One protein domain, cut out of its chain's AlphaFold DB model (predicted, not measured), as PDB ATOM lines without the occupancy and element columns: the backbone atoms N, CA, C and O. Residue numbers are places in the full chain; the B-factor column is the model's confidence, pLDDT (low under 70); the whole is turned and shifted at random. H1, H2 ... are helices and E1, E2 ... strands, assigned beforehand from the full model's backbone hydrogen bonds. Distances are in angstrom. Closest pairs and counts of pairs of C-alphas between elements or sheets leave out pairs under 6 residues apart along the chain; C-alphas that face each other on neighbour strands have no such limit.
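What this domain is: This is residues 5 to 56 of the 57 residues of the protein "D-2-hydroxyacid dehydrogenase" of Hyphomicrobiales bacterium (UniProt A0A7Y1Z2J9). One long helix, H2, sticks out as a free arm from a small head of loops that holds the short helix H1 and the short strand E1. Residues 35 to 56 stand free and make much of the length. The printed part has 52 residues, with two named helices and one named strand in the order H1, E1, H2, and is mostly helix, with under half of its residues in named elements. It is extended, with a radius of gyration of the C-alphas of 17.5 A and spans of 55 by 18 by 11 A.

Where its parts are: H2, residues 37 to 54, is 25.9 A long, from C-alpha 37 at (-25.217, 38.385, -20.206) to C-alpha 54 at (-36.258, 34.099, 2.868). E1 is residues 26 to 28. H1 is residues 19 to 22, with C-alpha 19 at (-13.758, 66.875, -25.039).

How they stand to each other: H2 is apart from both H1 and E1. The closest C-alphas of H1 and E1, those of Leu 20 and Val 26, are 6.7 A apart. E1 pairs with no named strand, but residues 5 to 6 pair with its residues 27 to 28, parallel. In H2 every O i to N i+4 pair is within hydrogen-bond range; H1 is too short for such a pair.

The domain as a whole: The C-alphas farthest apart, those of Asp 22 and Ala 56, are 55.5 A apart. The printed part has no cut. The link from H1 to E1 is tight and that from E1 to H2 short. No printed residue is under 70 in pLDDT.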
ATOM      1  N   ALA A   5      -9.377  54.606 -20.853       97.06
ATOM      2  CA  ALA A   5     -10.586  53.867 -21.190       97.06
ATOM      3  C   ALA A   5     -11.586  54.047 -20.044       97.06
ATOM      4  O   ALA A   5     -11.262  53.708 -18.905       97.06
ATOM      5  N   LEU A   6     -12.749  54.626 -20.336       96.44
ATOM      6  CA  LEU A   6     -13.763  54.988 -19.346       96.44
ATOM      7  C   LEU A   6     -15.104  54.367 -19.736       96.44
ATOM      8  O   LEU A   6     -15.556  54.533 -20.867       96.44
ATOM      9  N   ASP A   7     -15.720  53.666 -18.790       96.69
ATOM     10  CA  ASP A   7     -17.064  53.102 -18.953       96.69
ATOM     11  C   ASP A   7     -18.119  53.886 -18.169       96.69
ATOM     12  O   ASP A   7     -19.215  54.107 -18.667       96.69
ATOM     13  N   ALA A   8     -17.770  54.355 -16.970       95.12
ATOM     14  CA  ALA A   8     -18.567  55.336 -16.249       95.12
ATOM     15  C   ALA A   8     -18.151  56.742 -16.696       95.12
ATOM     16  O   ALA A   8     -16.958  57.072 -16.686       95.12
ATOM     17  N   LEU A   9     -19.131  57.556 -17.078       94.56
ATOM     18  CA  LEU A   9     -18.911  58.937 -17.509       94.56
ATOM     19  C   LEU A   9     -19.219  59.909 -16.363       94.56
ATOM     20  O   LEU A   9     -19.901  59.561 -15.402       94.56
ATOM     21  N   TYR A  10     -18.695  61.137 -16.438       92.69
ATOM     22  CA  TYR A  10     -18.986  62.161 -15.423       92.69
ATOM     23  C   TYR A  10     -20.474  62.548 -15.408       92.69
ATOM     24  O   TYR A  10     -21.058  62.738 -14.343       92.69
ATOM     25  N   GLU A  11     -21.082  62.629 -16.593       94.25
ATOM     26  CA  GLU A  11     -22.515  62.821 -16.811       94.25
ATOM     27  C   GLU A  11     -23.032  61.703 -17.726       94.25
ATOM     28  O   GLU A  11     -22.363  61.329 -18.692       94.25
ATOM     29  N   GLU A  12     -24.216  61.164 -17.420       95.06
ATOM     30  CA  GLU A  12     -24.846  60.079 -18.178       95.06
ATOM     31  C   GLU A  12     -26.296  60.445 -18.558       95.06
ATOM     32  O   GLU A  12     -27.088  60.766 -17.665       95.06
ATOM     33  N   PRO A  13     -26.688  60.369 -19.852       94.31
ATOM     34  CA  PRO A  13     -25.881  59.977 -21.014       94.31
ATOM     35  C   PRO A  13     -24.737  60.953 -21.313       94.31
ATOM     36  O   PRO A  13     -24.846  62.142 -21.034       94.31
ATOM     37  N   GLY A  14     -23.660  60.447 -21.918       93.25
ATOM     38  CA  GLY A  14     -22.522  61.280 -22.301       93.25
ATOM     39  C   GLY A  14     -22.924  62.409 -23.252       93.25
ATOM     40  O   GLY A  14     -23.789  62.242 -24.119       93.25
ATOM     41  N   ARG A  15     -22.273  63.561 -23.098       95.00
ATOM     42  CA  ARG A  15     -22.458  64.711 -23.981       95.00
ATOM     43  C   ARG A  15     -21.910  64.414 -25.375       95.00
ATOM     44  O   ARG A  15     -20.862  63.795 -25.531       95.00
ATOM     45  N   ALA A  16     -22.603  64.896 -26.404       94.56
ATOM     46  CA  ALA A  16     -22.157  64.730 -27.789       94.56
ATOM     47  C   ALA A  16     -20.888  65.541 -28.118       94.56
ATOM     48  O   ALA A  16     -20.211  65.239 -29.097       94.56
ATOM     49  N   ASP A  17     -20.595  66.567 -27.320       95.56
ATOM     50  CA  ASP A  17     -19.450  67.468 -27.432       95.56
ATOM     51  C   ASP A  17     -18.432  67.275 -26.295       95.56
ATOM     52  O   ASP A  17     -17.707  68.206 -25.955       95.56
ATOM     53  N   ASP A  18     -18.398  66.087 -25.683       95.06
ATOM     54  CA  ASP A  18     -17.409  65.750 -24.657       95.06
ATOM     55  C   ASP A  18     -15.988  65.831 -25.237       95.06
ATOM     56  O   ASP A  18     -15.668  65.190 -26.243       95.06
ATOM     57  N   GLU A  19     -15.121  66.606 -24.584       95.50
ATOM     58  CA  GLU A  19     -13.758  66.875 -25.039       95.50
ATOM     59  C   GLU A  19     -12.913  65.594 -25.141       95.50
ATOM     60  O   GLU A  19     -11.935  65.537 -25.889       95.50
ATOM     61  N   LEU A  20     -13.279  64.535 -24.411       95.31
ATOM     62  CA  LEU A  20     -12.589  63.251 -24.451       95.31
ATOM     63  C   LEU A  20     -12.793  62.497 -25.775       95.31
ATOM     64  O   LEU A  20     -11.948  61.670 -26.126       95.31
ATOM     65  N   LEU A  21     -13.855  62.795 -26.535       94.94
ATOM     66  CA  LEU A  21     -14.126  62.180 -27.842       94.94
ATOM     67  C   LEU A  21     -13.123  62.603 -28.928       94.94
ATOM     68  O   LEU A  21     -12.938  61.882 -29.914       94.94
ATOM     69  N   ASP A  22     -12.435  63.732 -28.744       96.88
ATOM     70  CA  ASP A  22     -11.454  64.244 -29.708       96.88
ATOM     71  C   ASP A  22     -10.114  63.485 -29.670       96.88
ATOM     72  O   ASP A  22      -9.315  63.537 -30.615       96.88
ATOM     73  N   PHE A  23      -9.853  62.728 -28.602       97.38
ATOM     74  CA  PHE A  23      -8.588  62.027 -28.410       97.38
ATOM     75  C   PHE A  23      -8.599  60.630 -29.045       97.38
ATOM     76  O   PHE A  23      -9.359  59.744 -28.668       97.38
ATOM     77  N   LYS A  24      -7.661  60.370 -29.967       97.19
ATOM     78  CA  LYS A  24      -7.518  59.056 -30.638       97.19
ATOM     79  C   LYS A  24      -7.085  57.916 -29.715       97.19
ATOM     80  O   LYS A  24      -7.201  56.753 -30.085       97.19
ATOM     81  N   ASN A  25      -6.540  58.247 -28.551       97.81
ATOM     82  CA  ASN A  25      -6.064  57.319 -27.529       97.81
ATOM     83  C   ASN A  25      -7.002  57.264 -26.312       97.81
ATOM     84  O   ASN A  25      -6.574  56.873 -25.222       97.81
ATOM     85  N   VAL A  26      -8.259  57.674 -26.491       97.50
ATOM     86  CA  VAL A  26      -9.315  57.545 -25.492       97.50
ATOM     87  C   VAL A  26     -10.419  56.643 -26.032       97.50
ATOM     88  O   VAL A  26     -10.816  56.746 -27.190       97.50
ATOM     89  N   LEU A  27     -10.893  55.735 -25.182       97.06
ATOM     90  CA  LEU A  27     -12.049  54.886 -25.442       97.06
ATOM     91  C   LEU A  27     -13.134  55.194 -24.409       97.06
ATOM     92  O   LEU A  27     -12.896  55.038 -23.212       97.06
ATOM     93  N   LEU A  28     -14.316  55.595 -24.873       96.56
ATOM     94  CA  LEU A  28     -15.500  55.769 -24.036       96.56
ATOM     95  C   LEU A  28     -16.517  54.679 -24.375       96.56
ATOM     96  O   LEU A  28     -16.825  54.461 -25.550       96.56
ATOM     97  N   THR A  29     -17.045  54.004 -23.360       96.25
ATOM     98  CA  THR A  29     -18.151  53.049 -23.495       96.25
ATOM     99  C   THR A  29     -19.342  53.518 -22.654       96.25
ATOM    100  O   THR A  29     -19.133  54.120 -21.608       96.25
ATOM    101  N   PRO A  30     -20.597  53.318 -23.101       95.94
ATOM    102  CA  PRO A  30     -21.763  53.922 -22.451       95.94
ATOM    103  C   PRO A  30     -22.259  53.097 -21.249       95.94
ATOM    104  O   PRO A  30     -23.380  52.593 -21.269       95.94
ATOM    105  N   HIS A  31     -21.423  52.936 -20.220       96.12
ATOM    106  CA  HIS A  31     -21.722  52.182 -18.994       96.12
ATOM    107  C   HIS A  31     -22.159  50.727 -19.255       96.12
ATOM    108  O   HIS A  31     -23.160  50.226 -18.731       96.12
ATOM    109  N   ILE A  32     -21.410  50.032 -20.113       94.88
ATOM    110  CA  ILE A  32     -21.721  48.671 -20.568       94.88
ATOM    111  C   ILE A  32     -20.685  47.624 -20.157       94.88
ATOM    112  O   ILE A  32     -20.878  46.444 -20.457       94.88
ATOM    113  N   ALA A  33     -19.614  47.988 -19.447       94.31
ATOM    114  CA  ALA A  33     -18.581  47.027 -19.052       94.31
ATOM    115  C   ALA A  33     -19.143  45.913 -18.151       94.31
ATOM    116  O   ALA A  33     -18.696  44.768 -18.223       94.31
ATOM    117  N   GLY A  34     -20.161  46.224 -17.341       91.31
ATOM    118  CA  GLY A  34     -20.862  45.258 -16.492       91.31
ATOM    119  C   GLY A  34     -21.987  44.474 -17.181       91.31
ATOM    120  O   GLY A  34     -22.484  43.510 -16.601       91.31
ATOM    121  N   GLN A  35     -22.390  44.833 -18.404       91.50
ATOM    122  CA  GLN A  35     -23.622  44.337 -19.043       91.50
ATOM    123  C   GLN A  35     -23.484  42.969 -19.731       91.50
ATOM    124  O   GLN A  35     -24.317  42.572 -20.550       91.50
ATOM    125  N   PHE A  36     -22.434  42.212 -19.420       93.50
ATOM    126  CA  PHE A  36     -22.268  40.883 -19.988       93.50
ATOM    127  C   PHE A  36     -23.404  39.954 -19.527       93.50
ATOM    128  O   PHE A  36     -23.737  39.904 -18.344       93.50
ATOM    129  N   ARG A  37     -23.992  39.178 -20.451       92.38
ATOM    130  CA  ARG A  37     -25.217  38.385 -20.206       92.38
ATOM    131  C   ARG A  37     -25.134  37.469 -18.979       92.38
ATOM    132  O   ARG A  37     -26.150  37.219 -18.335       92.38
ATOM    133  N   THR A  38     -23.948  36.952 -18.659       96.25
ATOM    134  CA  THR A  38     -23.771  36.072 -17.494       96.25
ATOM    135  C   THR A  38     -23.827  36.818 -16.163       96.25
ATOM    136  O   THR A  38     -24.205  36.194 -15.180       96.25
ATOM    137  N   ASN A  39     -23.507  38.118 -16.118       95.00
ATOM    138  CA  ASN A  39     -23.655  38.924 -14.903       95.00
ATOM    139  C   ASN A  39     -25.134  39.040 -14.544       95.00
ATOM    140  O   ASN A  39     -25.525  38.622 -13.464       95.00
ATOM    141  N   SER A  40     -25.977  39.448 -15.498       93.31
ATOM    142  CA  SER A  40     -27.423  39.522 -15.268       93.31
ATOM    143  C   SER A  40     -28.017  38.167 -14.882       93.31
ATOM    144  O   SER A  40     -28.867  38.101 -14.003       93.31
ATOM    145  N   LEU A  41     -27.570  37.072 -15.512       96.56
ATOM    146  CA  LEU A  41     -28.032  35.730 -15.144       96.56
ATOM    147  C   LEU A  41     -27.683  35.384 -13.691       96.56
ATOM    148  O   LEU A  41     -28.534  34.858 -12.978       96.56
ATOM    149  N   LYS A  42     -26.460  35.704 -13.259       96.94
ATOM    150  CA  LYS A  42     -26.021  35.502 -11.879       96.94
ATOM    151  C   LYS A  42     -26.817  36.372 -10.903       96.94
ATOM    152  O   LYS A  42     -27.281  35.864  -9.892       96.94
ATOM    153  N   ASP A  43     -27.049  37.639 -11.239       95.81
ATOM    154  CA  ASP A  43     -27.848  38.546 -10.409       95.81
ATOM    155  C   ASP A  43     -29.282  38.018 -10.235       95.81
ATOM    156  O   ASP A  43     -29.841  38.056  -9.138       95.81
ATOM    157  N   TYR A  44     -29.878  37.460 -11.297       96.94
ATOM    158  CA  TYR A  44     -31.185  36.806 -11.208       96.94
ATOM    159  C   TYR A  44     -31.161  35.558 -10.325       96.94
ATOM    160  O   TYR A  44     -32.088  35.364  -9.538       96.94
ATOM    161  N   GLU A  45     -30.135  34.715 -10.440       97.75
ATOM    162  CA  GLU A  45     -29.964  33.545  -9.574       97.75
ATOM    163  C   GLU A  45     -29.869  33.958  -8.099       97.75
ATOM    164  O   GLU A  45     -30.574  33.398  -7.254       97.75
ATOM    165  N   ASP A  46     -29.070  34.982  -7.800       98.06
ATOM    166  CA  ASP A  46     -28.887  35.504  -6.448       98.06
ATOM    167  C   ASP A  46     -30.198  36.076  -5.884       98.06
ATOM    168  O   ASP A  46     -30.571  35.758  -4.748       98.06
ATOM    169  N   LEU A  47     -30.945  36.852  -6.680       98.31
ATOM    170  CA  LEU A  47     -32.243  37.413  -6.292       98.31
ATOM    171  C   LEU A  47     -33.299  36.328  -6.047       98.31
ATOM    172  O   LEU A  47     -33.943  36.313  -4.995       98.31
ATOM    173  N   VAL A  48     -33.482  35.410  -7.000       98.38
ATOM    174  CA  VAL A  48     -34.503  34.354  -6.913       98.38
ATOM    175  C   VAL A  48     -34.157  33.360  -5.806       98.38
ATOM    176  O   VAL A  48     -35.014  33.024  -4.987       98.38
ATOM    177  N   GLY A  49     -32.899  32.922  -5.731       98.38
ATOM    178  CA  GLY A  49     -32.425  32.031  -4.678       98.38
ATOM    179  C   GLY A  49     -32.491  32.683  -3.298       98.38
ATOM    180  O   GLY A  49     -32.861  32.027  -2.323       98.38
ATOM    181  N   GLY A  50     -32.174  33.977  -3.203       98.19
ATOM    182  CA  GLY A  50     -32.307  34.762  -1.977       98.19
ATOM    183  C   GLY A  50     -33.750  34.844  -1.493       98.19
ATOM    184  O   GLY A  50     -34.022  34.545  -0.331       98.19
ATOM    185  N   LEU A  51     -34.678  35.165  -2.397       98.31
ATOM    186  CA  LEU A  51     -36.107  35.208  -2.097       98.31
ATOM    187  C   LEU A  51     -36.633  33.842  -1.635       98.31
ATOM    188  O   LEU A  51     -37.324  33.765  -0.623       98.31
ATOM    189  N   ALA A  52     -36.276  32.761  -2.334       98.38
ATOM    190  CA  ALA A  52     -36.690  31.410  -1.965       98.38
ATOM    191  C   ALA A  52     -36.228  31.025  -0.550       98.38
ATOM    192  O   ALA A  52     -37.006  30.461   0.215       98.38
ATOM    193  N   ARG A  53     -34.989  31.376  -0.174       98.00
ATOM    194  CA  ARG A  53     -34.471  31.149   1.185       98.00
ATOM    195  C   ARG A  53     -35.216  31.969   2.236       98.00
ATOM    196  O   ARG A  53     -35.497  31.445   3.304       98.00
ATOM    197  N   ALA A  54     -35.541  33.226   1.939       98.00
ATOM    198  CA  ALA A  54     -36.258  34.099   2.868       98.00
ATOM    199  C   ALA A  54     -37.712  33.659   3.126       98.00
ATOM    200  O   ALA A  54     -38.272  33.999   4.163       98.00
ATOM    201  N   LEU A  55     -38.317  32.922   2.189       97.75
ATOM    202  CA  LEU A  55     -39.683  32.397   2.295       97.75
ATOM    203  C   LEU A  55     -39.747  30.937   2.773       97.75
ATOM    204  O   LEU A  55     -40.845  30.399   2.913       97.75
ATOM    205  N   ALA A  56     -38.601  30.281   2.981       93.88
ATOM    206  CA  ALA A  56     -38.566  28.912   3.477       93.88
ATOM    207  C   ALA A  56     -39.067  28.861   4.939       93.88
ATOM    208  O   ALA A  56     -38.694  29.737   5.723       93.88
TER     209      ALA A  56